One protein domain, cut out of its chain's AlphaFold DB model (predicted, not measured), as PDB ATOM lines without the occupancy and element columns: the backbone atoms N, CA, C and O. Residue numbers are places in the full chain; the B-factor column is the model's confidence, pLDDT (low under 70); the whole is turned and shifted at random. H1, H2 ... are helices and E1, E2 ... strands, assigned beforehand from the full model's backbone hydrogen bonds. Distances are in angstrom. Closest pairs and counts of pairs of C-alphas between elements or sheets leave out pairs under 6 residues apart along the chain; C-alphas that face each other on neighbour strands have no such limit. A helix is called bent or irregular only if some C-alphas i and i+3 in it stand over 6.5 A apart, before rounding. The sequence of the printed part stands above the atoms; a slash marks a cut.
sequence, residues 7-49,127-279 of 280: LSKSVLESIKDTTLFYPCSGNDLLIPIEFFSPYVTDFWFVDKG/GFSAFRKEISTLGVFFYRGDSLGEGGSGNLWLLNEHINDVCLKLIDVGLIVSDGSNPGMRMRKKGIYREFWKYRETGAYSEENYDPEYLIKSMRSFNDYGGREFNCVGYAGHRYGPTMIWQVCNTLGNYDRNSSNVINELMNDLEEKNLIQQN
ATOM      1  N   LEU A   7       1.948  34.926 -39.614       93.25
ATOM      2  CA  LEU A   7       2.078  35.623 -40.888       93.25
ATOM      3  C   LEU A   7       1.463  34.785 -42.010       93.25
ATOM      4  O   LEU A   7       1.628  33.565 -42.048       93.25
ATOM      5  N   SER A   8       0.757  35.427 -42.943       94.69
ATOM      6  CA  SER A   8       0.155  34.693 -44.058       94.69
ATOM      7  C   SER A   8       1.219  34.161 -45.021       94.69
ATOM      8  O   SER A   8       2.219  34.824 -45.311       94.69
ATOM      9  N   LYS A   9       0.960  32.987 -45.607       94.75
ATOM     10  CA  LYS A   9       1.837  32.409 -46.632       94.75
ATOM     11  C   LYS A   9       2.028  33.343 -47.831       94.75
ATOM     12  O   LYS A   9       3.130  33.434 -48.350       94.75
ATOM     13  N   SER A  10       0.983  34.060 -48.251       96.06
ATOM     14  CA  SER A  10       1.068  34.983 -49.395       96.06
ATOM     15  C   SER A  10       2.098  36.098 -49.186       96.06
ATOM     16  O   SER A  10       2.838  36.430 -50.107       96.06
ATOM     17  N   VAL A  11       2.206  36.609 -47.957       96.06
ATOM     18  CA  VAL A  11       3.213  37.610 -47.596       96.06
ATOM     19  C   VAL A  11       4.609  36.985 -47.594       96.06
ATOM     20  O   VAL A  11       5.541  37.567 -48.138       96.06
ATOM     21  N   LEU A  12       4.765  35.774 -47.057       96.31
ATOM     22  CA  LEU A  12       6.048  35.061 -47.060       96.31
ATOM     23  C   LEU A  12       6.546  34.713 -48.474       96.31
ATOM     24  O   LEU A  12       7.738  34.808 -48.748       96.31
ATOM     25  N   GLU A  13       5.654  34.360 -49.398       96.38
ATOM     26  CA  GLU A  13       6.031  34.102 -50.796       96.38
ATOM     27  C   GLU A  13       6.529  35.371 -51.511       96.38
ATOM     28  O   GLU A  13       7.334  35.268 -52.435       96.38
ATOM     29  N   SER A  14       6.117  36.570 -51.076       96.69
ATOM     30  CA  SER A  14       6.569  37.833 -51.685       96.69
ATOM     31  C   SER A  14       8.048  38.155 -51.435       96.69
ATOM     32  O   SER A  14       8.674  38.850 -52.230       96.69
ATOM     33  N   ILE A  15       8.633  37.586 -50.377       97.56
ATOM     34  CA  ILE A  15      10.055  37.729 -50.024       97.56
ATOM     35  C   ILE A  15      10.879  36.498 -50.426       97.56
ATOM     36  O   ILE A  15      11.970  36.264 -49.894       97.56
ATOM     37  N   LYS A  16      10.363  35.666 -51.329       97.31
ATOM     38  CA  LYS A  16      11.032  34.432 -51.728       97.31
ATOM     39  C   LYS A  16      12.356  34.704 -52.451       97.31
ATOM     40  O   LYS A  16      12.440  35.562 -53.319       97.31
ATOM     41  N   ASP A  17      13.372  33.923 -52.097       97.50
ATOM     42  CA  ASP A  17      14.738  33.958 -52.628       97.50
ATOM     43  C   ASP A  17      15.425  35.331 -52.461       97.50
ATOM     44  O   ASP A  17      16.304  35.716 -53.232       97.50
ATOM     45  N   THR A  18      15.025  36.072 -51.423       98.25
ATOM     46  CA  THR A  18      15.585  37.383 -51.070       98.25
ATOM     47  C   THR A  18      16.632  37.288 -49.954       98.25
ATOM     48  O   THR A  18      17.038  36.199 -49.527       98.25
ATOM     49  N   THR A  19      17.051  38.463 -49.476       98.69
ATOM     50  CA  THR A  19      18.004  38.660 -48.386       98.69
ATOM     51  C   THR A  19      17.308  39.136 -47.110       98.69
ATOM     52  O   THR A  19      16.473  40.046 -47.155       98.69
ATOM     53  N   LEU A  20      17.709  38.582 -45.965       98.81
ATOM     54  CA  LEU A  20      17.408  39.098 -44.631       98.81
ATOM     55  C   LEU A  20      18.649  39.768 -44.041       98.81
ATOM     56  O   LEU A  20      19.733  39.184 -44.040       98.81
ATOM     57  N   PHE A  21      18.484  40.969 -43.492       98.75
ATOM     58  CA  PHE A  21      19.534  41.688 -42.773       98.75
ATOM     59  C   PHE A  21      19.106  41.955 -41.332       98.75
ATOM     60  O   PHE A  21      18.044  42.534 -41.101       98.75
ATOM     61  N   TYR A  22      19.946  41.552 -40.379       97.94
ATOM     62  CA  TYR A  22      19.744  41.761 -38.951       97.94
ATOM     63  C   TYR A  22      20.977  42.436 -38.331       97.94
ATOM     64  O   TYR A  22      21.969  41.765 -38.019       97.94
ATOM     65  N   PRO A  23      20.947  43.770 -38.150       95.88
ATOM     66  CA  PRO A  23      21.990  44.469 -37.426       95.88
ATOM     67  C   PRO A  23      21.832  44.272 -35.918       95.88
ATOM     68  O   PRO A  23      20.720  44.248 -35.393       95.88
ATOM     69  N   CYS A  24      22.965  44.227 -35.222       92.31
ATOM     70  CA  CYS A  24      23.036  44.097 -33.768       92.31
ATOM     71  C   CYS A  24      22.339  42.820 -33.286       92.31
ATOM     72  O   CYS A  24      21.603  42.823 -32.303       92.31
ATOM     73  N   SER A  25      22.535  41.733 -34.036       93.88
ATOM     74  CA  SER A  25      21.820  40.477 -33.831       93.88
ATOM     75  C   SER A  25      22.259  39.722 -32.579       93.88
ATOM     76  O   SER A  25      21.536  38.830 -32.140       93.88
ATOM     77  N   GLY A  26      23.425  40.025 -31.993       93.06
ATOM     78  CA  GLY A  26      23.927  39.334 -30.807       93.06
ATOM     79  C   GLY A  26      23.880  37.812 -30.967       93.06
ATOM     80  O   GLY A  26      24.442  37.254 -31.907       93.06
ATOM     81  N   ASN A  27      23.177  37.116 -30.080       93.31
ATOM     82  CA  ASN A  27      22.932  35.673 -30.179       93.31
ATOM     83  C   ASN A  27      21.535  35.310 -30.730       93.31
ATOM     84  O   ASN A  27      21.127  34.150 -30.654       93.31
ATOM     85  N   ASP A  28      20.774  36.269 -31.260       95.06
ATOM     86  CA  ASP A  28      19.446  36.060 -31.848       95.06
ATOM     87  C   ASP A  28      19.512  35.644 -33.319       95.06
ATOM     88  O   ASP A  28      19.040  36.323 -34.225       95.06
ATOM     89  N   LEU A  29      20.143  34.495 -33.544       95.94
ATOM     90  CA  LEU A  29      20.433  33.983 -34.880       95.94
ATOM     91  C   LEU A  29      19.396  32.964 -35.356       95.94
ATOM     92  O   LEU A  29      18.968  32.990 -36.506       95.94
ATOM     93  N   LEU A  30      18.983  32.058 -34.466       96.00
ATOM     94  CA  LEU A  30      18.197  30.881 -34.843       96.00
ATOM     95  C   LEU A  30      16.736  31.210 -35.161       96.00
ATOM     96  O   LEU A  30      16.186  30.637 -36.091       96.00
ATOM     97  N   ILE A  31      16.114  32.141 -34.433       95.19
ATOM     98  CA  ILE A  31      14.698  32.486 -34.636       95.19
ATOM     99  C   ILE A  31      14.448  33.100 -36.027       95.19
ATOM    100  O   ILE A  31      13.564  32.612 -36.730       95.19
ATOM    101  N   PRO A  32      15.228  34.098 -36.493       96.69
ATOM    102  CA  PRO A  32      15.093  34.593 -37.863       96.69
ATOM    103  C   PRO A  32      15.311  33.508 -38.927       96.69
ATOM    104  O   PRO A  32      14.597  33.487 -39.927       96.69
ATOM    105  N   ILE A  33      16.262  32.588 -38.716       97.25
ATOM    106  CA  ILE A  33      16.484  31.458 -39.635       97.25
ATOM    107  C   ILE A  33      15.253  30.555 -39.655       97.25
ATOM    108  O   ILE A  33      14.764  30.234 -40.733       97.25
ATOM    109  N   GLU A  34      14.724  30.177 -38.493       94.88
ATOM    110  CA  GLU A  34      13.549  29.309 -38.392       94.88
ATOM    111  C   GLU A  34      12.353  29.889 -39.148       94.88
ATOM    112  O   GLU A  34      11.724  29.201 -39.947       94.88
ATOM    113  N   PHE A  35      12.078  31.177 -38.943       95.25
ATOM    114  CA  PHE A  35      10.924  31.838 -39.546       95.25
ATOM    115  C   PHE A  35      11.058  32.010 -41.055       95.25
ATOM    116  O   PHE A  35      10.080  31.847 -41.785       95.25
ATOM    117  N   PHE A  36      12.257  32.354 -41.533       96.75
ATOM    118  CA  PHE A  36      12.417  32.842 -42.898       96.75
ATOM    119  C   PHE A  36      13.161  31.892 -43.832       96.75
ATOM    120  O   PHE A  36      13.013  32.045 -45.037       96.75
ATOM    121  N   SER A  37      13.894  30.883 -43.359       95.75
ATOM    122  CA  SER A  37      14.628  29.932 -44.225       95.75
ATOM    123  C   SER A  37      13.783  29.163 -45.255       95.75
ATOM    124  O   SER A  37      14.332  28.808 -46.308       95.75
ATOM    125  N   PRO A  38      12.462  28.944 -45.074       94.75
ATOM    126  CA  PRO A  38      11.652  28.391 -46.156       94.75
ATOM    127  C   PRO A  38      11.494  29.345 -47.354       94.75
ATOM    128  O   PRO A  38      11.180  28.874 -48.447       94.75
ATOM    129  N   TYR A  39      11.758  30.648 -47.185       95.88
ATOM    130  CA  TYR A  39      11.499  31.699 -48.179       95.88
ATOM    131  C   TYR A  39      12.748  32.522 -48.526       95.88
ATOM    132  O   TYR A  39      13.046  32.692 -49.698       95.88
ATOM    133  N   VAL A  40      13.537  32.964 -47.553       97.56
ATOM    134  CA  VAL A  40      14.781  33.738 -47.715       97.56
ATOM    135  C   VAL A  40      15.971  32.805 -47.948       97.56
ATOM    136  O   VAL A  40      16.046  31.723 -47.364       97.56
ATOM    137  N   THR A  41      16.917  33.224 -48.791       97.94
ATOM    138  CA  THR A  41      18.109  32.427 -49.136       97.94
ATOM    139  C   THR A  41      19.422  33.008 -48.638       97.94
ATOM    140  O   THR A  41      20.377  32.249 -48.504       97.94
ATOM    141  N   ASP A  42      19.505  34.308 -48.349       98.75
ATOM    142  CA  ASP A  42      20.739  34.941 -47.861       98.75
ATOM    143  C   ASP A  42      20.478  35.686 -46.548       98.75
ATOM    144  O   ASP A  42      19.658  36.599 -46.482       98.75
ATOM    145  N   PHE A  43      21.160  35.282 -45.485       98.81
ATOM    146  CA  PHE A  43      21.001  35.828 -44.143       98.81
ATOM    147  C   PHE A  43      22.260  36.586 -43.748       98.81
ATOM    148  O   PHE A  43      23.363  36.043 -43.806       98.81
ATOM    149  N   TRP A  44      22.099  37.825 -43.302       98.75
ATOM    150  CA  TRP A  44      23.186  38.665 -42.815       98.75
ATOM    151  C   TRP A  44      22.948  39.049 -41.366       98.75
ATOM    152  O   TRP A  44      22.115  39.899 -41.063       98.75
ATOM    153  N   PHE A  45      23.723  38.434 -40.483       98.31
ATOM    154  CA  PHE A  45      23.761  38.732 -39.060       98.31
ATOM    155  C   PHE A  45      25.001  39.557 -38.768       98.31
ATOM    156  O   PHE A  45      26.126  39.124 -39.048       98.31
ATOM    157  N   VAL A  46      24.802  40.756 -38.228       96.12
ATOM    158  CA  VAL A  46      25.891  41.705 -38.006       96.12
ATOM    159  C   VAL A  46      25.954  42.090 -36.547       96.12
ATOM    160  O   VAL A  46      24.982  42.598 -36.003       96.12
ATOM    161  N   ASP A  47      27.118  41.926 -35.931       93.69
ATOM    162  CA  ASP A  47      27.333  42.368 -34.558       93.69
ATOM    163  C   ASP A  47      28.786  42.774 -34.321       93.69
ATOM    164  O   ASP A  47      29.716  42.074 -34.722       93.69
ATOM    165  N   LYS A  48      29.013  43.895 -33.630       90.81
ATOM    166  CA  LYS A  48      30.371  44.370 -33.337       90.81
ATOM    167  C   LYS A  48      31.159  43.362 -32.491       90.81
ATOM    168  O   LYS A  48      32.380  43.313 -32.601       90.81
ATOM    169  N   GLY A  49      30.481  42.565 -31.669       91.44
ATOM    170  CA  GLY A  49      31.097  41.583 -30.789       91.44
ATOM    171  C   GLY A  49      31.496  40.270 -31.452       91.44
ATOM    172  O   GLY A  49      32.187  39.475 -30.810       91.44
ATOM    173  N   GLY A 127      26.816  47.959 -38.098       91.94
ATOM    174  CA  GLY A 127      25.628  47.620 -38.875       91.94
ATOM    175  C   GLY A 127      25.444  48.498 -40.117       91.94
ATOM    176  O   GLY A 127      25.244  47.957 -41.197       91.94
ATOM    177  N   PHE A 128      25.588  49.826 -40.017       92.19
ATOM    178  CA  PHE A 128      25.460  50.715 -41.184       92.19
ATOM    179  C   PHE A 128      26.497  50.435 -42.264       92.19
ATOM    180  O   PHE A 128      26.169  50.405 -43.450       92.19
ATOM    181  N   SER A 129      27.745  50.195 -41.862       91.81
ATOM    182  CA  SER A 129      28.821  49.869 -42.795       91.81
ATOM    183  C   SER A 129      28.536  48.560 -43.528       91.81
ATOM    184  O   SER A 129      28.711  48.501 -44.742       91.81
ATOM    185  N   ALA A 130      28.063  47.533 -42.814       94.56
ATOM    186  CA  ALA A 130      27.648  46.274 -43.426       94.56
ATOM    187  C   ALA A 130      26.435  46.469 -44.347       94.56
ATOM    188  O   ALA A 130      26.462  46.062 -45.501       94.56
ATOM    189  N   PHE A 131      25.400  47.167 -43.884       96.44
ATOM    190  CA  PHE A 131      24.190  47.406 -44.663       96.44
ATOM    191  C   PHE A 131      24.477  48.146 -45.971       96.44
ATOM    192  O   PHE A 131      23.963  47.792 -47.029       96.44
ATOM    193  N   ARG A 132      25.324  49.176 -45.926       94.81
ATOM    194  CA  ARG A 132      25.670  49.973 -47.106       94.81
ATOM    195  C   ARG A 132      26.499  49.184 -48.119       94.81
ATOM    196  O   ARG A 132      26.224  49.327 -49.307       94.81
ATOM    197  N   LYS A 133      27.449  48.361 -47.657       94.75
ATOM    198  CA  LYS A 133      28.406  47.629 -48.508       94.75
ATOM    199  C   LYS A 133      27.892  46.278 -49.008       94.75
ATOM    200  O   LYS A 133      28.075  45.968 -50.176       94.75
ATOM    201  N   GLU A 134      27.278  45.492 -48.130       95.69
ATOM    202  CA  GLU A 134      26.982  44.077 -48.395       95.69
ATOM    203  C   GLU A 134      25.571  43.864 -48.956       95.69
ATOM    204  O   GLU A 134      25.311  42.879 -49.643       95.69
ATOM    205  N   ILE A 135      24.642  44.781 -48.666       97.50
ATOM    206  CA  ILE A 135      23.232  44.632 -49.031       97.50
ATOM    207  C   ILE A 135      22.923  45.521 -50.226       97.50
ATOM    208  O   ILE A 135      23.019  46.741 -50.137       97.50
ATOM    209  N   SER A 136      22.522  44.933 -51.347       94.88
ATOM    210  CA  SER A 136      22.046  45.665 -52.530       94.88
ATOM    211  C   SER A 136      20.520  45.707 -52.605       94.88
ATOM    212  O   SER A 136      19.938  46.720 -52.986       94.88
ATOM    213  N   THR A 137      19.872  44.611 -52.217       95.50
ATOM    214  CA  THR A 137      18.421  44.429 -52.220       95.50
ATOM    215  C   THR A 137      18.032  43.623 -50.990       95.50
ATOM    216  O   THR A 137      18.745  42.697 -50.601       95.50
ATOM    217  N   LEU A 138      16.924  43.998 -50.358       98.06
ATOM    218  CA  LEU A 138      16.502  43.478 -49.067       98.06
ATOM    219  C   LEU A 138      15.049  43.010 -49.131       98.06
ATOM    220  O   LEU A 138      14.178  43.765 -49.545       98.06
ATOM    221  N   GLY A 139      14.785  41.777 -48.705       98.50
ATOM    222  CA  GLY A 139      13.422  41.280 -48.507       98.50
ATOM    223  C   GLY A 139      12.935  41.481 -47.079       98.50
ATOM    224  O   GLY A 139      11.779  41.834 -46.867       98.50
ATOM    225  N   VAL A 140      13.824  41.285 -46.099       98.75
ATOM    226  CA  VAL A 140      13.484  41.379 -44.674       98.75
ATOM    227  C   VAL A 140      14.534  42.182 -43.915       98.75
ATOM    228  O   VAL A 140      15.690  41.775 -43.812       98.75
ATOM    229  N   PHE A 141      14.127  43.295 -43.315       98.50
ATOM    230  CA  PHE A 141      14.899  43.971 -42.278       98.50
ATOM    231  C   PHE A 141      14.434  43.480 -40.908       98.50
ATOM    232  O   PHE A 141      13.297  43.730 -40.515       98.50
ATOM    233  N   PHE A 142      15.291  42.778 -40.173       98.12
ATOM    234  CA  PHE A 142      14.967  42.259 -38.846       98.12
ATOM    235  C   PHE A 142      15.720  43.069 -37.789       98.12
ATOM    236  O   PHE A 142      16.929  43.221 -37.889       98.12
ATOM    237  N   TYR A 143      15.035  43.614 -36.785       95.69
ATOM    238  CA  TYR A 143      15.666  44.472 -35.783       95.69
ATOM    239  C   TYR A 143      14.901  44.489 -34.457       95.69
ATOM    240  O   TYR A 143      13.846  45.114 -34.338       95.69
ATOM    241  N   ARG A 144      15.464  43.839 -33.434       93.00
ATOM    242  CA  ARG A 144      14.949  43.854 -32.057       93.00
ATOM    243  C   ARG A 144      16.056  43.686 -31.023       93.00
ATOM    244  O   ARG A 144      17.131  43.194 -31.361       93.00
ATOM    245  N   GLY A 145      15.757  44.036 -29.772       86.94
ATOM    246  CA  GLY A 145      16.657  43.865 -28.630       86.94
ATOM    247  C   GLY A 145      17.791  44.885 -28.515       86.94
ATOM    248  O   GLY A 145      18.717  44.658 -27.741       86.94
ATOM    249  N   ASP A 146      17.741  46.004 -29.246       81.81
ATOM    250  CA  ASP A 146      18.771  47.047 -29.150       81.81
ATOM    251  C   ASP A 146      18.453  48.036 -28.016       81.81
ATOM    252  O   ASP A 146      17.368  48.635 -27.933       81.81
ATOM    253  N   SER A 147      19.419  48.204 -27.116       64.50
ATOM    254  CA  SER A 147      19.254  48.988 -25.894       64.50
ATOM    255  C   SER A 147      19.686  50.451 -26.072       64.50
ATOM    256  O   SER A 147      20.409  50.805 -26.997       64.50
ATOM    257  N   LEU A 148      19.222  51.325 -25.169       51.34
ATOM    258  CA  LEU A 148      19.601  52.748 -25.107       51.34
ATOM    259  C   LEU A 148      20.816  53.008 -24.182       51.34
ATOM    260  O   LEU A 148      21.230  54.156 -24.050       51.34
ATOM    261  N   GLY A 149      21.329  51.986 -23.482       47.62
ATOM    262  CA  GLY A 149      22.354  52.120 -22.432       47.62
ATOM    263  C   GLY A 149      23.795  51.922 -22.918       47.62
ATOM    264  O   GLY A 149      24.046  51.809 -24.118       47.62
ATOM    265  N   GLU A 150      24.748  51.840 -21.981       39.59
ATOM    266  CA  GLU A 150      26.133  51.436 -22.270       39.59
ATOM    267  C   GLU A 150      26.154  49.979 -22.766       39.59
ATOM    268  O   GLU A 150      26.121  49.039 -21.975       39.59
ATOM    269  N   GLY A 151      26.136  49.800 -24.087       46.69
ATOM    270  CA  GLY A 151      25.987  48.498 -24.756       46.69
ATOM    271  C   GLY A 151      24.979  48.510 -25.909       46.69
ATOM    272  O   GLY A 151      24.926  47.570 -26.690       46.69
ATOM    273  N   GLY A 152      24.195  49.582 -26.055       54.44
ATOM    274  CA  GLY A 152      23.405  49.821 -27.258       54.44
ATOM    275  C   GLY A 152      24.293  50.075 -28.471       54.44
ATOM    276  O   GLY A 152      25.369  50.666 -28.358       54.44
ATOM    277  N   SER A 153      23.823  49.691 -29.655       57.56
ATOM    278  CA  SER A 153      24.575  49.920 -30.894       57.56
ATOM    279  C   SER A 153      24.791  51.404 -31.215       57.56
ATOM    280  O   SER A 153      25.636  51.739 -32.044       57.56
ATOM    281  N   GLY A 154      23.988  52.282 -30.595       63.44
ATOM    282  CA  GLY A 154      23.948  53.723 -30.848       63.44
ATOM    283  C   GLY A 154      23.386  54.097 -32.222       63.44
ATOM    284  O   GLY A 154      23.246  55.279 -32.512       63.44
ATOM    285  N   ASN A 155      23.040  53.110 -33.053       74.44
ATOM    286  CA  ASN A 155      22.724  53.314 -34.463       74.44
ATOM    287  C   ASN A 155      21.270  53.734 -34.709       74.44
ATOM    288  O   ASN A 155      20.985  54.254 -35.774       74.44
ATOM    289  N   LEU A 156      20.361  53.568 -33.737       85.94
ATOM    290  CA  LEU A 156      18.991  54.104 -33.792       85.94
ATOM    291  C   LEU A 156      18.299  53.842 -35.153       85.94
ATOM    292  O   LEU A 156      17.876  54.771 -35.845       85.94
ATOM    293  N   TRP A 157      18.219  52.573 -35.566       90.88
ATOM    294  CA  TRP A 157      17.774  52.166 -36.912       90.88
ATOM    295  C   TRP A 157      16.348  52.590 -37.281       90.88
ATOM    296  O   TRP A 157      16.021  52.671 -38.460       90.88
ATOM    297  N   LEU A 158      15.505  52.865 -36.284       89.00
ATOM    298  CA  LEU A 158      14.116  53.292 -36.478       89.00
ATOM    299  C   LEU A 158      13.948  54.823 -36.522       89.00
ATOM    300  O   LEU A 158      12.819  55.313 -36.507       89.00
ATOM    301  N   LEU A 159      15.042  55.594 -36.563       85.81
ATOM    302  CA  LEU A 159      14.976  57.024 -36.880       85.81
ATOM    303  C   LEU A 159      14.616  57.251 -38.346       85.81
ATOM    304  O   LEU A 159      14.934  56.431 -39.204       85.81
ATOM    305  N   ASN A 160      14.018  58.413 -38.629       84.50
ATOM    306  CA  ASN A 160      13.535  58.785 -39.962       84.50
ATOM    307  C   ASN A 160      14.584  58.597 -41.070       84.50
ATOM    308  O   ASN A 160      14.268  58.059 -42.124       84.50
ATOM    309  N   GLU A 161      15.821  59.033 -40.837       84.69
ATOM    310  CA  GLU A 161      16.908  58.933 -41.817       84.69
ATOM    311  C   GLU A 161      17.346  57.479 -42.060       84.69
ATOM    312  O   GLU A 161      17.521  57.053 -43.199       84.69
ATOM    313  N   HIS A 162      17.434  56.672 -41.002       90.69
ATOM    314  CA  HIS A 162      17.914  55.294 -41.091       90.69
ATOM    315  C   HIS A 162      16.858  54.334 -41.629       90.69
ATOM    316  O   HIS A 162      17.176  53.451 -42.425       90.69
ATOM    317  N   ILE A 163      15.593  54.523 -41.253       91.88
ATOM    318  CA  ILE A 163      14.503  53.731 -41.820       91.88
ATOM    319  C   ILE A 163      14.320  54.052 -43.305       91.88
ATOM    320  O   ILE A 163      13.992  53.161 -44.086       91.88
ATOM    321  N   ASN A 164      14.611  55.292 -43.718       91.81
ATOM    322  CA  ASN A 164      14.642  55.661 -45.125       91.81
ATOM    323  C   ASN A 164      15.750  54.909 -45.878       91.81
ATOM    324  O   ASN A 164      15.457  54.306 -46.908       91.81
ATOM    325  N   ASP A 165      16.974  54.860 -45.338       93.25
ATOM    326  CA  ASP A 165      18.078  54.057 -45.895       93.25
ATOM    327  C   ASP A 165      17.683  52.575 -46.046       93.25
ATOM    328  O   ASP A 165      17.976  51.952 -47.070       93.25
ATOM    329  N   VAL A 166      16.992  52.011 -45.047       95.75
ATOM    330  CA  VAL A 166      16.479  50.632 -45.095       95.75
ATOM    331  C   VAL A 166      15.471  50.463 -46.228       95.75
ATOM    332  O   VAL A 166      15.634  49.586 -47.077       95.75
ATOM    333  N   CYS A 167      14.457  51.325 -46.274       95.88
ATOM    334  CA  CYS A 167      13.381  51.247 -47.254       95.88
ATOM    335  C   CYS A 167      13.863  51.484 -48.695       95.88
ATOM    336  O   CYS A 167      13.271  50.940 -49.617       95.88
ATOM    337  N   LEU A 168      14.949  52.236 -48.910       94.50
ATOM    338  CA  LEU A 168      15.551  52.412 -50.241       94.50
ATOM    339  C   LEU A 168      16.121  51.111 -50.828       94.50
ATOM    340  O   LEU A 168      16.238  50.993 -52.049       94.50
ATOM    341  N   LYS A 169      16.502  50.148 -49.978       96.69
ATOM    342  CA  LYS A 169      16.985  48.824 -50.404       96.69
ATOM    343  C   LYS A 169      15.932  47.730 -50.267       96.69
ATOM    344  O   LYS A 169      16.115  46.652 -50.834       96.69
ATOM    345  N   LEU A 170      14.878  47.986 -49.496       97.62
ATOM    346  CA  LEU A 170      13.765  47.071 -49.310       97.62
ATOM    347  C   LEU A 170      12.994  46.937 -50.627       97.62
ATOM    348  O   LEU A 170      12.698  47.931 -51.289       97.62
ATOM    349  N   ILE A 171      12.704  45.703 -51.029       96.94
ATOM    350  CA  ILE A 171      11.819  45.459 -52.169       96.94
ATOM    351  C   ILE A 171      10.426  46.018 -51.877       96.94
ATOM    352  O   ILE A 171      10.025  46.138 -50.715       96.94
ATOM    353  N   ASP A 172       9.676  46.320 -52.935       95.38
ATOM    354  CA  ASP A 172       8.241  46.536 -52.777       95.38
ATOM    355  C   ASP A 172       7.616  45.289 -52.140       95.38
ATOM    356  O   ASP A 172       8.064  44.175 -52.415       95.38
ATOM    357  N   VAL A 173       6.651  45.493 -51.245       96.12
ATOM    358  CA  VAL A 173       6.050  44.473 -50.369       96.12
ATOM    359  C   VAL A 173       7.025  43.739 -49.428       96.12
ATOM    360  O   VAL A 173       6.658  42.719 -48.838       96.12
ATOM    361  N   GLY A 174       8.238  44.268 -49.226       98.12
ATOM    362  CA  GLY A 174       9.218  43.750 -48.269       98.12
ATOM    363  C   GLY A 174       8.817  43.963 -46.806       98.12
ATOM    364  O   GLY A 174       7.873  44.691 -46.491       98.12
ATOM    365  N   LEU A 175       9.539  43.308 -45.892       98.69
ATOM    366  CA  LEU A 175       9.179  43.240 -44.476       98.69
ATOM    367  C   LEU A 175      10.164  43.969 -43.564       98.69
ATOM    368  O   LEU A 175      11.379  43.819 -43.680       98.69
ATOM    369  N   ILE A 176       9.620  44.668 -42.574       98.38
ATOM    370  CA  ILE A 176      10.337  45.146 -41.393       98.38
ATOM    371  C   ILE A 176       9.806  44.382 -40.181       98.38
ATOM    372  O   ILE A 176       8.615  44.423 -39.879       98.38
ATOM    373  N   VAL A 177      10.688  43.684 -39.477       98.00
ATOM    374  CA  VAL A 177      10.360  42.886 -38.291       98.00
ATOM    375  C   VAL A 177      11.007  43.540 -37.081       98.00
ATOM    376  O   VAL A 177      12.233  43.560 -36.983       98.00
ATOM    377  N   SER A 178      10.212  44.106 -36.172       95.88
ATOM    378  CA  SER A 178      10.760  44.870 -35.052       95.88
ATOM    379  C   SER A 178       9.891  44.873 -33.801       95.88
ATOM    380  O   SER A 178       8.667  44.823 -33.875       95.88
ATOM    381  N   ASP A 179      10.544  44.971 -32.643       92.56
ATOM    382  CA  ASP A 179       9.925  45.187 -31.330       92.56
ATOM    383  C   ASP A 179       9.894  46.671 -30.905       92.56
ATOM    384  O   ASP A 179       9.561  46.995 -29.761       92.56
ATOM    385  N   GLY A 180      10.310  47.586 -31.790       90.38
ATOM    386  CA  GLY A 180      10.418  49.009 -31.466       90.38
ATOM    387  C   GLY A 180      11.647  49.364 -30.628       90.38
ATOM    388  O   GLY A 180      11.645  50.349 -29.873       90.38
ATOM    389  N   SER A 181      12.699  48.551 -30.710       87.44
ATOM    390  CA  SER A 181      13.981  48.832 -30.075       87.44
ATOM    391  C   SER A 181      14.588  50.158 -30.534       87.44
ATOM    392  O   SER A 181      14.436  50.599 -31.665       87.44
ATOM    393  N   ASN A 182      15.280  50.802 -29.594       80.69
ATOM    394  CA  ASN A 182      16.039  52.037 -29.788       80.69
ATOM    395  C   ASN A 182      15.412  53.155 -30.689       80.69
ATOM    396  O   ASN A 182      16.070  53.625 -31.614       80.69
ATOM    397  N   PRO A 183      14.184  53.664 -30.432       74.00
ATOM    398  CA  PRO A 183      13.518  54.619 -31.330       74.00
ATOM    399  C   PRO A 183      14.041  56.065 -31.217       74.00
ATOM    400  O   PRO A 183      13.550  56.963 -31.891       74.00
ATOM    401  N   GLY A 184      15.011  56.324 -30.334       72.00
ATOM    402  CA  GLY A 184      15.482  57.669 -29.996       72.00
ATOM    403  C   GLY A 184      14.554  58.421 -29.028       72.00
ATOM    404  O   GLY A 184      13.329  58.302 -29.055       72.00
ATOM    405  N   MET A 185      15.136  59.227 -28.130       67.31
ATOM    406  CA  MET A 185      14.387  59.900 -27.052       67.31
ATOM    407  C   MET A 185      13.325  60.894 -27.550       67.31
ATOM    408  O   MET A 185      12.265  61.005 -26.938       67.31
ATOM    409  N   ARG A 186      13.589  61.612 -28.650       62.31
ATOM    410  CA  ARG A 186      12.685  62.656 -29.171       62.31
ATOM    411  C   ARG A 186      11.469  62.094 -29.913       62.31
ATOM    412  O   ARG A 186      10.422  62.734 -29.925       62.31
ATOM    413  N   MET A 187      11.588  60.899 -30.491       62.78
ATOM    414  CA  MET A 187      10.572  60.342 -31.391       62.78
ATOM    415  C   MET A 187       9.416  59.669 -30.662       62.78
ATOM    416  O   MET A 187       8.300  59.681 -31.180       62.78
ATOM    417  N   ARG A 188       9.661  59.178 -29.438       62.97
ATOM    418  CA  ARG A 188       8.698  58.462 -28.586       62.97
ATOM    419  C   ARG A 188       7.274  59.025 -28.657       62.97
ATOM    420  O   ARG A 188       6.338  58.314 -28.990       62.97
ATOM    421  N   LYS A 189       7.125  60.343 -28.507       62.56
ATOM    422  CA  LYS A 189       5.806  60.972 -28.333       62.56
ATOM    423  C   LYS A 189       5.131  61.502 -29.605       62.56
ATOM    424  O   LYS A 189       3.943  61.809 -29.537       62.56
ATOM    425  N   LYS A 190       5.848  61.710 -30.723       65.00
ATOM    426  CA  LYS A 190       5.327  62.516 -31.860       65.00
ATOM    427  C   LYS A 190       5.796  62.111 -33.273       65.00
ATOM    428  O   LYS A 190       5.472  62.817 -34.220       65.00
ATOM    429  N   GLY A 191       6.534  61.011 -33.446       75.38
ATOM    430  CA  GLY A 191       7.017  60.585 -34.771       75.38
ATOM    431  C   GLY A 191       5.965  59.873 -35.634       75.38
ATOM    432  O   GLY A 191       5.100  59.180 -35.102       75.38
ATOM    433  N   ILE A 192       6.079  59.981 -36.966       86.12
ATOM    434  CA  ILE A 192       5.254  59.216 -37.927       86.12
ATOM    435  C   ILE A 192       5.427  57.695 -37.762       86.12
ATOM    436  O   ILE A 192       4.465  56.950 -37.890       86.12
ATOM    437  N   TYR A 193       6.619  57.253 -37.352       89.06
ATOM    438  CA  TYR A 193       6.950  55.848 -37.102       89.06
ATOM    439  C   TYR A 193       6.593  55.357 -35.691       89.06
ATOM    440  O   TYR A 193       7.029  54.280 -35.292       89.06
ATOM    441  N   ARG A 194       5.808  56.121 -34.909       88.56
ATOM    442  CA  ARG A 194       5.500  55.781 -33.504       88.56
ATOM    443  C   ARG A 194       4.904  54.397 -33.303       88.56
ATOM    444  O   ARG A 194       5.078  53.799 -32.244       88.56
ATOM    445  N   GLU A 195       4.208  53.894 -34.315       91.75
ATOM    446  CA  GLU A 195       3.584  52.585 -34.241       91.75
ATOM    447  C   GLU A 195       4.630  51.469 -34.101       91.75
ATOM    448  O   GLU A 195       4.344  50.483 -33.429       91.75
ATOM    449  N   PHE A 196       5.870  51.637 -34.589       90.94
ATOM    450  CA  PHE A 196       6.928  50.642 -34.378       90.94
ATOM    451  C   PHE A 196       7.235  50.381 -32.900       90.94
ATOM    452  O   PHE A 196       7.589  49.262 -32.550       90.94
ATOM    453  N   TRP A 197       7.098  51.381 -32.024       88.00
ATOM    454  CA  TRP A 197       7.416  51.258 -30.595       88.00
ATOM    455  C   TRP A 197       6.210  51.447 -29.679       88.00
ATOM    456  O   TRP A 197       6.385  51.643 -28.474       88.00
ATOM    457  N   LYS A 198       4.992  51.328 -30.219       89.12
ATOM    458  CA  LYS A 198       3.736  51.439 -29.466       89.12
ATOM    459  C   LYS A 198       3.770  50.627 -28.167       89.12
ATOM    460  O   LYS A 198       3.546  51.174 -27.091       89.12
ATOM    461  N   TYR A 199       4.120  49.343 -28.239       86.50
ATOM    462  CA  TYR A 199       4.092  48.465 -27.062       86.50
ATOM    463  C   TYR A 199       5.186  48.731 -26.044       86.50
ATOM    464  O   TYR A 199       5.040  48.364 -24.879       86.50
ATOM    465  N   ARG A 200       6.246  49.431 -26.448       79.25
ATOM    466  CA  ARG A 200       7.289  49.877 -25.531       79.25
ATOM    467  C   ARG A 200       6.799  50.959 -24.572       79.25
ATOM    468  O   ARG A 200       7.385  51.135 -23.508       79.25
ATOM    469  N   GLU A 201       5.746  51.687 -24.941       71.12
ATOM    470  CA  GLU A 201       5.171  52.763 -24.129       71.12
ATOM    471  C   GLU A 201       3.987  52.300 -23.275       71.12
ATOM    472  O   GLU A 201       3.721  52.895 -22.234       71.12
ATOM    473  N   THR A 202       3.293  51.232 -23.676       66.50
ATOM    474  CA  THR A 202       2.027  50.808 -23.056       66.50
ATOM    475  C   THR A 202       2.176  49.744 -21.964       66.50
ATOM    476  O   THR A 202       1.176  49.157 -21.570       66.50
ATOM    477  N   GLY A 203       3.391  49.426 -21.501       62.09
ATOM    478  CA  GLY A 203       3.637  48.354 -20.515       62.09
ATOM    479  C   GLY A 203       3.554  46.926 -21.079       62.09
ATOM    480  O   GLY A 203       4.142  46.007 -20.515       62.09
ATOM    481  N   ALA A 204       2.947  46.753 -22.257       62.22
ATOM    482  CA  ALA A 204       2.879  45.480 -22.980       62.22
ATOM    483  C   ALA A 204       4.253  44.913 -23.384       62.22
ATOM    484  O   ALA A 204       4.388  43.727 -23.661       62.22
ATOM    485  N   TYR A 205       5.294  45.746 -23.376       61.53
ATOM    486  CA  TYR A 205       6.680  45.333 -23.586       61.53
ATOM    487  C   TYR A 205       7.145  44.245 -22.605       61.53
ATOM    488  O   TYR A 205       7.922  43.373 -22.984       61.53
ATOM    489  N   SER A 206       6.670  44.288 -21.355       63.28
ATOM    490  CA  SER A 206       7.103  43.389 -20.273       63.28
ATOM    491  C   SER A 206       6.142  42.236 -19.973       63.28
ATOM    492  O   SER A 206       6.443  41.412 -19.117       63.28
ATOM    493  N   GLU A 207       4.989  42.175 -20.632       67.88
ATOM    494  CA  GLU A 207       3.944  41.183 -20.362       67.88
ATOM    495  C   GLU A 207       3.894  40.146 -21.492       67.88
ATOM    496  O   GLU A 207       3.424  40.434 -22.586       67.88
ATOM    497  N   GLU A 208       4.356  38.925 -21.225       65.75
ATOM    498  CA  GLU A 208       4.442  37.840 -22.224       65.75
ATOM    499  C   GLU A 208       3.077  37.229 -22.614       65.75
ATOM    500  O   GLU A 208       3.003  36.413 -23.529       65.75
ATOM    501  N   ASN A 209       1.986  37.624 -21.946       68.06
ATOM    502  CA  ASN A 209       0.662  36.993 -22.068       68.06
ATOM    503  C   ASN A 209      -0.314  37.715 -23.014       68.06
ATOM    504  O   ASN A 209      -1.507  37.402 -23.009       68.06
ATOM    505  N   TYR A 210       0.138  38.694 -23.801       76.88
ATOM    506  CA  TYR A 210      -0.747  39.312 -24.790       76.88
ATOM    507  C   TYR A 210      -1.074  38.334 -25.915       76.88
ATOM    508  O   TYR A 210      -0.180  37.719 -26.489       76.88
ATOM    509  N   ASP A 211      -2.358  38.258 -26.267       88.06
ATOM    510  CA  ASP A 211      -2.823  37.552 -27.459       88.06
ATOM    511  C   ASP A 211      -2.196  38.184 -28.721       88.06
ATOM    512  O   ASP A 211      -2.470  39.355 -29.022       88.06
ATOM    513  N   PRO A 212      -1.369  37.441 -29.481       90.38
ATOM    514  CA  PRO A 212      -0.761  37.932 -30.710       90.38
ATOM    515  C   PRO A 212      -1.759  38.473 -31.740       90.38
ATOM    516  O   PRO A 212      -1.460  39.459 -32.416       90.38
ATOM    517  N   GLU A 213      -2.955  37.887 -31.856       91.06
ATOM    518  CA  GLU A 213      -3.966  38.393 -32.788       91.06
ATOM    519  C   GLU A 213      -4.487  39.764 -32.366       91.06
ATOM    520  O   GLU A 213      -4.680  40.649 -33.206       91.06
ATOM    521  N   TYR A 214      -4.719  39.947 -31.065       90.75
ATOM    522  CA  TYR A 214      -5.090  41.239 -30.507       90.75
ATOM    523  C   TYR A 214      -3.998  42.281 -30.760       90.75
ATOM    524  O   TYR A 214      -4.308  43.409 -31.157       90.75
ATOM    525  N   LEU A 215      -2.725  41.906 -30.581       92.19
ATOM    526  CA  LEU A 215      -1.604  42.797 -30.860       92.19
ATOM    527  C   LEU A 215      -1.659  43.276 -32.314       92.19
ATOM    528  O   LEU A 215      -1.821  44.476 -32.549       92.19
ATOM    529  N   ILE A 216      -1.667  42.347 -33.277       93.62
ATOM    530  CA  ILE A 216      -1.742  42.653 -34.716       93.62
ATOM    531  C   ILE A 216      -2.936  43.569 -35.026       93.62
ATOM    532  O   ILE A 216      -2.749  44.638 -35.606       93.62
ATOM    533  N   LYS A 217      -4.152  43.211 -34.582       93.31
ATOM    534  CA  LYS A 217      -5.387  43.981 -34.851       93.31
ATOM    535  C   LYS A 217      -5.361  45.396 -34.276       93.31
ATOM    536  O   LYS A 217      -6.061  46.275 -34.770       93.31
ATOM    537  N   SER A 218      -4.600  45.623 -33.208       92.94
ATOM    538  CA  SER A 218      -4.534  46.935 -32.570       92.94
ATOM    539  C   SER A 218      -3.507  47.875 -33.216       92.94
ATOM    540  O   SER A 218      -3.523  49.075 -32.914       92.94
ATOM    541  N   MET A 219      -2.594  47.365 -34.051       94.25
ATOM    542  CA  MET A 219      -1.613  48.185 -34.766       94.25
ATOM    543  C   MET A 219      -2.295  49.001 -35.856       94.25
ATOM    544  O   MET A 219      -3.200  48.520 -36.536       94.25
ATOM    545  N   ARG A 220      -1.868  50.254 -36.022       94.44
ATOM    546  CA  ARG A 220      -2.409  51.125 -37.066       94.44
ATOM    547  C   ARG A 220      -1.452  51.174 -38.242       94.44
ATOM    548  O   ARG A 220      -0.264  51.425 -38.049       94.44
ATOM    549  N   SER A 221      -1.982  50.988 -39.445       95.50
ATOM    550  CA  SER A 221      -1.242  51.316 -40.659       95.50
ATOM    551  C   SER A 221      -0.936  52.810 -40.706       95.50
ATOM    552  O   SER A 221      -1.694  53.634 -40.180       95.50
ATOM    553  N   PHE A 222       0.177  53.166 -41.333       94.81
ATOM    554  CA  PHE A 222       0.585  54.557 -41.486       94.81
ATOM    555  C   PHE A 222       1.362  54.760 -42.784       94.81
ATOM    556  O   PHE A 222       1.918  53.818 -43.343       94.81
ATOM    557  N   ASN A 223       1.401  56.009 -43.243       94.19
ATOM    558  CA  ASN A 223       2.218  56.423 -44.374       94.19
ATOM    559  C   ASN A 223       3.351  57.313 -43.885       94.19
ATOM    560  O   ASN A 223       3.170  58.082 -42.935       94.19
ATOM    561  N   ASP A 224       4.500  57.235 -44.542       91.94
ATOM    562  CA  ASP A 224       5.594  58.164 -44.301       91.94
ATOM    563  C   ASP A 224       5.699  59.258 -45.370       91.94
ATOM    564  O   ASP A 224       4.945  59.308 -46.342       91.94
ATOM    565  N   TYR A 225       6.665  60.158 -45.181       87.38
ATOM    566  CA  TYR A 225       6.936  61.252 -46.115       87.38
ATOM    567  C   TYR A 225       7.509  60.789 -47.462       87.38
ATOM    568  O   TYR A 225       7.510  61.562 -48.415       87.38
ATOM    569  N   GLY A 226       7.989  59.546 -47.552       87.88
ATOM    570  CA  GLY A 226       8.455  58.932 -48.793       87.88
ATOM    571  C   GLY A 226       7.326  58.323 -49.626       87.88
ATOM    572  O   GLY A 226       7.607  57.716 -50.657       87.88
ATOM    573  N   GLY A 227       6.066  58.446 -49.190       90.81
ATOM    574  CA  GLY A 227       4.925  57.816 -49.854       90.81
ATOM    575  C   GLY A 227       4.924  56.294 -49.714       90.81
ATOM    576  O   GLY A 227       4.413  55.587 -50.589       90.81
ATOM    577  N   ARG A 228       5.516  55.775 -48.637       94.94
ATOM    578  CA  ARG A 228       5.483  54.352 -48.300       94.94
ATOM    579  C   ARG A 228       4.369  54.091 -47.310       94.94
ATOM    580  O   ARG A 228       4.244  54.813 -46.322       94.94
ATOM    581  N   GLU A 229       3.605  53.041 -47.561       96.69
ATOM    582  CA  GLU A 229       2.583  52.543 -46.652       96.69
ATOM    583  C   GLU A 229       3.147  51.387 -45.829       96.69
ATOM    584  O   GLU A 229       3.725  50.447 -46.374       96.69
ATOM    585  N   PHE A 230       2.958  51.452 -44.514       97.62
ATOM    586  CA  PHE A 230       3.375  50.436 -43.559       97.62
ATOM    587  C   PHE A 230       2.136  49.766 -42.982       97.62
ATOM    588  O   PHE A 230       1.337  50.404 -42.294       97.62
ATOM    589  N   ASN A 231       2.004  48.466 -43.226       97.50
ATOM    590  CA  ASN A 231       0.888  47.652 -42.761       97.50
ATOM    591  C   ASN A 231       1.394  46.582 -41.799       97.50
ATOM    592  O   ASN A 231       2.268  45.794 -42.156       97.50
ATOM    593  N   CYS A 232       0.854  46.518 -40.581       97.62
ATOM    594  CA  CYS A 232       1.177  45.414 -39.681       97.62
ATOM    595  C   CYS A 232       0.456  44.151 -40.162       97.62
ATOM    596  O   CYS A 232      -0.771  44.091 -40.179       97.62
ATOM    597  N   VAL A 233       1.229  43.150 -40.572       97.19
ATOM    598  CA  VAL A 233       0.734  41.921 -41.211       97.19
ATOM    599  C   VAL A 233       0.987  40.676 -40.370       97.19
ATOM    600  O   VAL A 233       0.560  39.585 -40.748       97.19
ATOM    601  N   GLY A 234       1.694  40.812 -39.247       96.69
ATOM    602  CA  GLY A 234       2.054  39.655 -38.449       96.69
ATOM    603  C   GLY A 234       2.804  39.939 -37.160       96.69
ATOM    604  O   GLY A 234       3.034  41.084 -36.769       96.69
ATOM    605  N   TYR A 235       3.202  38.845 -36.520       95.75
ATOM    606  CA  TYR A 235       3.869  38.797 -35.224       95.75
ATOM    607  C   TYR A 235       4.977  37.738 -35.236       95.75
ATOM    608  O   TYR A 235       4.795  36.677 -35.820       95.75
ATOM    609  N   ALA A 236       6.113  38.033 -34.604       95.38
ATOM    610  CA  ALA A 236       7.349  37.242 -34.602       95.38
ATOM    611  C   ALA A 236       7.879  36.979 -33.171       95.38
ATOM    612  O   ALA A 236       9.094  36.966 -32.923       95.38
ATOM    613  N   GLY A 237       6.966  36.788 -32.217       92.31
ATOM    614  CA  GLY A 237       7.271  36.372 -30.847       92.31
ATOM    615  C   GLY A 237       7.647  37.505 -29.885       92.31
ATOM    616  O   GLY A 237       7.715  38.680 -30.253       92.31
ATOM    617  N   HIS A 238       7.925  37.119 -28.635       90.06
ATOM    618  CA  HIS A 238       8.193  38.022 -27.507       90.06
ATOM    619  C   HIS A 238       9.566  37.750 -26.884       90.06
ATOM    620  O   HIS A 238       9.668  37.170 -25.813       90.06
ATOM    621  N   ARG A 239      10.659  38.127 -27.555       87.31
ATOM    622  CA  ARG A 239      12.007  37.927 -26.981       87.31
ATOM    623  C   ARG A 239      12.461  39.093 -26.105       87.31
ATOM    624  O   ARG A 239      12.971  38.889 -25.012       87.31
ATOM    625  N   TYR A 240      12.304  40.308 -26.616       86.62
ATOM    626  CA  TYR A 240      12.661  41.551 -25.920       86.62
ATOM    627  C   TYR A 240      11.437  42.435 -25.671       86.62
ATOM    628  O   TYR A 240      11.526  43.445 -24.992       86.62
ATOM    629  N   GLY A 241      10.303  42.027 -26.225       89.44
ATOM    630  CA  GLY A 241       9.066  42.763 -26.379       89.44
ATOM    631  C   GLY A 241       8.293  42.135 -27.544       89.44
ATOM    632  O   GLY A 241       8.873  41.328 -28.291       89.44
ATOM    633  N   PRO A 242       7.017  42.498 -27.731       92.25
ATOM    634  CA  PRO A 242       6.242  42.052 -28.879       92.25
ATOM    635  C   PRO A 242       6.931  42.437 -30.192       92.25
ATOM    636  O   PRO A 242       7.097  43.620 -30.482       92.25
ATOM    637  N   THR A 243       7.357  41.449 -30.983       94.44
ATOM    638  CA  THR A 243       8.027  41.685 -32.269       94.44
ATOM    639  C   THR A 243       6.982  41.678 -33.380       94.44
ATOM    640  O   THR A 243       6.458  40.625 -33.732       94.44
ATOM    641  N   MET A 244       6.670  42.840 -33.943       96.62
ATOM    642  CA  MET A 244       5.660  42.989 -34.991       96.62
ATOM    643  C   MET A 244       6.287  42.890 -36.383       96.62
ATOM    644  O   MET A 244       7.445  43.267 -36.583       96.62
ATOM    645  N   ILE A 245       5.512  42.412 -37.355       98.06
ATOM    646  CA  ILE A 245       5.908  42.315 -38.764       98.06
ATOM    647  C   ILE A 245       5.127  43.348 -39.564       98.06
ATOM    648  O   ILE A 245       3.895  43.358 -39.547       98.06
ATOM    649  N   TRP A 246       5.855  44.191 -40.284       98.19
ATOM    650  CA  TRP A 246       5.327  45.272 -41.099       98.19
ATOM    651  C   TRP A 246       5.657  45.025 -42.558       98.19
ATOM    652  O   TRP A 246       6.829  44.899 -42.900       98.19
ATOM    653  N   GLN A 247       4.642  44.977 -43.410       98.00
ATOM    654  CA  GLN A 247       4.820  45.006 -44.851       98.00
ATOM    655  C   GLN A 247       4.879  46.455 -45.322       98.00
ATOM    656  O   GLN A 247       4.063  47.275 -44.893       98.00
ATOM    657  N   VAL A 248       5.844  46.753 -46.186       97.50
ATOM    658  CA  VAL A 248       6.073  48.093 -46.725       97.50
ATOM    659  C   VAL A 248       5.763  48.098 -48.214       97.50
ATOM    660  O   VAL A 248       6.366  47.343 -48.974       97.50
ATOM    661  N   CYS A 249       4.842  48.961 -48.627       95.50
ATOM    662  CA  CYS A 249       4.441  49.123 -50.022       95.50
ATOM    663  C   CYS A 249       4.779  50.536 -50.500       95.50
ATOM    664  O   CYS A 249       4.500  51.515 -49.805       95.50
ATOM    665  N   ASN A 250       5.338  50.670 -51.701       86.56
ATOM    666  CA  ASN A 250       5.514  51.979 -52.326       86.56
ATOM    667  C   ASN A 250       4.198  52.410 -52.986       86.56
ATOM    668  O   ASN A 250       3.813  51.881 -54.026       86.56
ATOM    669  N   THR A 251       3.509  53.398 -52.410       72.38
ATOM    670  CA  THR A 251       2.246  53.909 -52.986       72.38
ATOM    671  C   THR A 251       2.481  54.891 -54.135       72.38
ATOM    672  O   THR A 251       1.637  55.047 -55.017       72.38
ATOM    673  N   LEU A 252       3.665  55.506 -54.179       61.84
ATOM    674  CA  LEU A 252       4.139  56.331 -55.288       61.84
ATOM    675  C   LEU A 252       4.875  55.437 -56.293       61.84
ATOM    676  O   LEU A 252       6.104  55.383 -56.322       61.84
ATOM    677  N   GLY A 253       4.125  54.665 -57.079       44.34
ATOM    678  CA  GLY A 253       4.699  53.753 -58.069       44.34
ATOM    679  C   GLY A 253       5.698  54.452 -59.002       44.34
ATOM    680  O   GLY A 253       5.380  55.493 -59.564       44.34
ATOM    681  N   ASN A 254       6.888  53.862 -59.176       41.66
ATOM    682  CA  ASN A 254       7.839  54.117 -60.271       41.66
ATOM    683  C   ASN A 254       8.068  55.587 -60.689       41.66
ATOM    684  O   ASN A 254       8.374  55.843 -61.855       41.66
ATOM    685  N   TYR A 255       7.977  56.561 -59.780       43.56
ATOM    686  CA  TYR A 255       8.532  57.880 -60.066       43.56
ATOM    687  C   TYR A 255      10.048  57.788 -59.919       43.56
ATOM    688  O   TYR A 255      10.583  57.571 -58.835       43.56
ATOM    689  N   ASP A 256      10.694  57.850 -61.077       43.50
ATOM    690  CA  ASP A 256      12.122  57.771 -61.362       43.50
ATOM    691  C   ASP A 256      13.027  58.126 -60.167       43.50
ATOM    692  O   ASP A 256      12.880  59.198 -59.573       43.50
ATOM    693  N   ARG A 257      13.999  57.257 -59.832       47.94
ATOM    694  CA  ARG A 257      14.901  57.380 -58.655       47.94
ATOM    695  C   ARG A 257      15.699  58.693 -58.604       47.94
ATOM    696  O   ARG A 257      16.274  59.015 -57.569       47.94
ATOM    697  N   ASN A 258      15.710  59.465 -59.689       45.38
ATOM    698  CA  ASN A 258      16.274  60.814 -59.749       45.38
ATOM    699  C   ASN A 258      15.412  61.880 -59.041       45.38
ATOM    700  O   ASN A 258      15.918  62.944 -58.693       45.38
ATOM    701  N   SER A 259      14.137  61.594 -58.776       48.75
ATOM    702  CA  SER A 259      13.191  62.524 -58.139       48.75
ATOM    703  C   SER A 259      13.393  62.623 -56.623       48.75
ATOM    704  O   SER A 259      13.055  63.639 -56.020       48.75
ATOM    705  N   SER A 260      13.992  61.605 -55.996       53.31
ATOM    706  CA  SER A 260      14.262  61.592 -54.552       53.31
ATOM    707  C   SER A 260      15.281  62.655 -54.132       53.31
ATOM    708  O   SER A 260      15.173  63.203 -53.040       53.31
ATOM    709  N   ASN A 261      16.232  63.005 -55.007       50.88
ATOM    710  CA  ASN A 261      17.165  64.106 -54.748       50.88
ATOM    711  C   ASN A 261      16.453  65.463 -54.773       50.88
ATOM    712  O   ASN A 261      16.706  66.296 -53.911       50.88
ATOM    713  N   VAL A 262      15.500  65.641 -55.690       54.06
ATOM    714  CA  VAL A 262      14.705  66.872 -55.812       54.06
ATOM    715  C   VAL A 262      13.768  67.049 -54.614       54.06
ATOM    716  O   VAL A 262      13.609  68.156 -54.110       54.06
ATOM    717  N   ILE A 263      13.177  65.959 -54.111       56.59
ATOM    718  CA  ILE A 263      12.323  65.999 -52.913       56.59
ATOM    719  C   ILE A 263      13.154  66.293 -51.656       56.59
ATOM    720  O   ILE A 263      12.732  67.100 -50.832       56.59
ATOM    721  N   ASN A 264      14.343  65.697 -51.520       53.84
ATOM    722  CA  ASN A 264      15.237  65.980 -50.393       53.84
ATOM    723  C   ASN A 264      15.758  67.428 -50.414       53.84
ATOM    724  O   ASN A 264      15.821  68.060 -49.362       53.84
ATOM    725  N   GLU A 265      16.075  67.981 -51.592       60.28
ATOM    726  CA  GLU A 265      16.420  69.403 -51.738       60.28
ATOM    727  C   GLU A 265      15.243  70.311 -51.360       60.28
ATOM    728  O   GLU A 265      15.425  71.234 -50.572       60.28
ATOM    729  N   LEU A 266      14.023  70.014 -51.825       58.66
ATOM    730  CA  LEU A 266      12.818  70.786 -51.485       58.66
ATOM    731  C   LEU A 266      12.474  70.750 -49.989       58.66
ATOM    732  O   LEU A 266      12.014  71.753 -49.444       58.66
ATOM    733  N   MET A 267      12.689  69.613 -49.325       61.91
ATOM    734  CA  MET A 267      12.433  69.471 -47.890       61.91
ATOM    735  C   MET A 267      13.461  70.229 -47.044       61.91
ATOM    736  O   MET A 267      13.066  70.920 -46.106       61.91
ATOM    737  N   ASN A 268      14.745  70.186 -47.414       66.25
ATOM    738  CA  ASN A 268      15.783  70.984 -46.752       66.25
ATOM    739  C   ASN A 268      15.509  72.490 -46.898       66.25
ATOM    740  O   ASN A 268      15.592  73.234 -45.922       66.25
ATOM    741  N   ASP A 269      15.076  72.923 -48.083       65.38
ATOM    742  CA  ASP A 269      14.700  74.312 -48.369       65.38
ATOM    743  C   ASP A 269      13.510  74.798 -47.518       65.38
ATOM    744  O   ASP A 269      13.432  75.968 -47.131       65.38
ATOM    745  N   LEU A 270      12.547  73.913 -47.240       64.75
ATOM    746  CA  LEU A 270      11.370  74.212 -46.421       64.75
ATOM    747  C   LEU A 270      11.696  74.254 -44.925       64.75
ATOM    748  O   LEU A 270      11.131  75.079 -44.201       64.75
ATOM    749  N   GLU A 271      12.600  73.402 -44.447       70.88
ATOM    750  CA  GLU A 271      13.072  73.454 -43.061       70.88
ATOM    751  C   GLU A 271      13.900  74.719 -42.801       70.88
ATOM    752  O   GLU A 271      13.677  75.401 -41.797       70.88
ATOM    753  N   GLU A 272      14.767  75.109 -43.739       67.94
ATOM    754  CA  GLU A 272      15.598  76.311 -43.619       67.94
ATOM    755  C   GLU A 272      14.749  77.598 -43.629       67.94
ATOM    756  O   GLU A 272      14.943  78.494 -42.800       67.94
ATOM    757  N   LYS A 273      13.709  77.663 -44.473       66.25
ATOM    758  CA  LYS A 273      12.755  78.790 -44.497       66.25
ATOM    759  C   LYS A 273      11.911  78.891 -43.221       66.25
ATOM    760  O   LYS A 273      11.646  80.000 -42.755       66.25
ATOM    761  N   ASN A 274      11.531  77.763 -42.617       62.59
ATOM    762  CA  ASN A 274      10.802  77.751 -41.344       62.59
ATOM    763  C   ASN A 274      11.685  78.160 -40.151       62.59
ATOM    764  O   ASN A 274      11.201  78.809 -39.224       62.59
ATOM    765  N   LEU A 275      12.982  77.842 -40.185       55.09
ATOM    766  CA  LEU A 275      13.963  78.283 -39.186       55.09
ATOM    767  C   LEU A 275      14.219  79.797 -39.229       55.09
ATOM    768  O   LEU A 275      14.447  80.412 -38.186       55.09
ATOM    769  N   ILE A 276      14.139  80.414 -40.410       60.88
ATOM    770  CA  ILE A 276      14.280  81.869 -40.571       60.88
ATOM    771  C   ILE A 276      13.037  82.607 -40.047       60.88
ATOM    772  O   ILE A 276      13.176  83.641 -39.398       60.88
ATOM    773  N   GLN A 277      11.831  82.060 -40.243       53.00
ATOM    774  CA  GLN A 277      10.587  82.659 -39.731       53.00
ATOM    775  C   GLN A 277      10.399  82.546 -38.210       53.00
ATOM    776  O   GLN A 277       9.612  83.299 -37.652       53.00
ATOM    777  N   GLN A 278      11.103  81.638 -37.528       51.38
ATOM    778  CA  GLN A 278      11.046  81.520 -36.061       51.38
ATOM    779  C   GLN A 278      12.057  82.416 -35.327       51.38
ATOM    780  O   GLN A 278      11.994  82.519 -34.104       51.38
ATOM    781  N   ASN A 279      12.979  83.056 -36.055       49.44
ATOM    782  CA  ASN A 279      14.026  83.925 -35.505       49.44
ATOM    783  C   ASN A 279      13.866  85.410 -35.904       49.44
ATOM    784  O   ASN A 279      14.800  86.192 -35.719       49.44
TER     785      ASN A 279
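This is residues 7 to 49 and 127 to 279 of the 280 residues of an uncharacterized protein of Nitrosomonas sp (UniProt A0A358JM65). A twisted sheet of six strands has H3, H4 and H5 over one face and curls round H2 on the other, while H6 packs on E5 near one edge and H1 only grazes the sheet. H7 leads away from this body as an arm, and residues 265 to 279 stick out free. The printed part has 196 residues, in the order H1 E1 H2 E2 H3 E3 H4 E4 H5 H6 E5 E6 H7. The mixed sheet runs E2 E1 E3 E4 E6 E5, and the class is mixed, helices and strands. The whole is compact, with a radius of gyration of the C-alphas of 17.0 A and spans of 51 by 37 by 37 A.

H1, residues 9 to 14, begins at C-alpha 9 (1.837, 32.409, -46.632). E1 is residues 19 to 23, H2 30 to 36, and E2 42 to 47, 16.6 A long. After the cut come H3, residues 127 to 134, E3, 138 to 143, H4, 160 to 169, and E4, 170 to 178, which bends by 113 degrees at residue 173. H5, residues 194 to 201, is irregular, with C-alphas 196 and 199 8.1 A apart; H6 is 212 to 218. E5, residues 228 to 238, spans 26.6 A and bends by 60 degrees at residue 234. E6, residues 242 to 250, spans 25.5 A. H7, residues 259 to 277, spans 27.4 A and ends at C-alpha 277 (10.587, 82.659, -39.731).

E2, E1, E3 and E4 are parallel neighbours in turn, with N 22 and O 44 at 2.8 A, N 21 and O 140 at 2.9 A, and N 141 and O 175 at 2.8 A. E6 is antiparallel to E4, with N 176 and O 246 at 2.8 A, and forms a hairpin with E5, with N 231 and O 247 at 2.9 A. E1, H2, E2 and E3, H4, E4 are strand-helix-strand units, a helix between two parallel neighbour strands; E4, H5 H6, E5 is a split one, with E6 between its strands. The three crossovers are right-handed. H3 runs along E1 at a height over the sheet of 8.5 A. H4 and H5 are on the same face as H3, H2 on the opposite face. The closest C-alphas of H6 and E5, Ile 216 and Gly 234, are 6.1 A apart. H7 is not on the sheet. Every O i to N i+4 pair is within hydrogen-bond range in H1, H2, H3, H6 and H7; H4 has 5 of 6, and H5 1 of 4 beside 4 of 5 O i to N i+3 pairs.

The C-alphas farthest apart, Pro 38 and Asn 279, are 56.6 A apart. Residues 50 to 126 are cut out, with 11.5 A between C-alphas 49 and 127. The links E3 to H4 and E4 to H5 are long. The pLDDT is under 70 at 49 residues, among them 252 to 270 and 272 to 279.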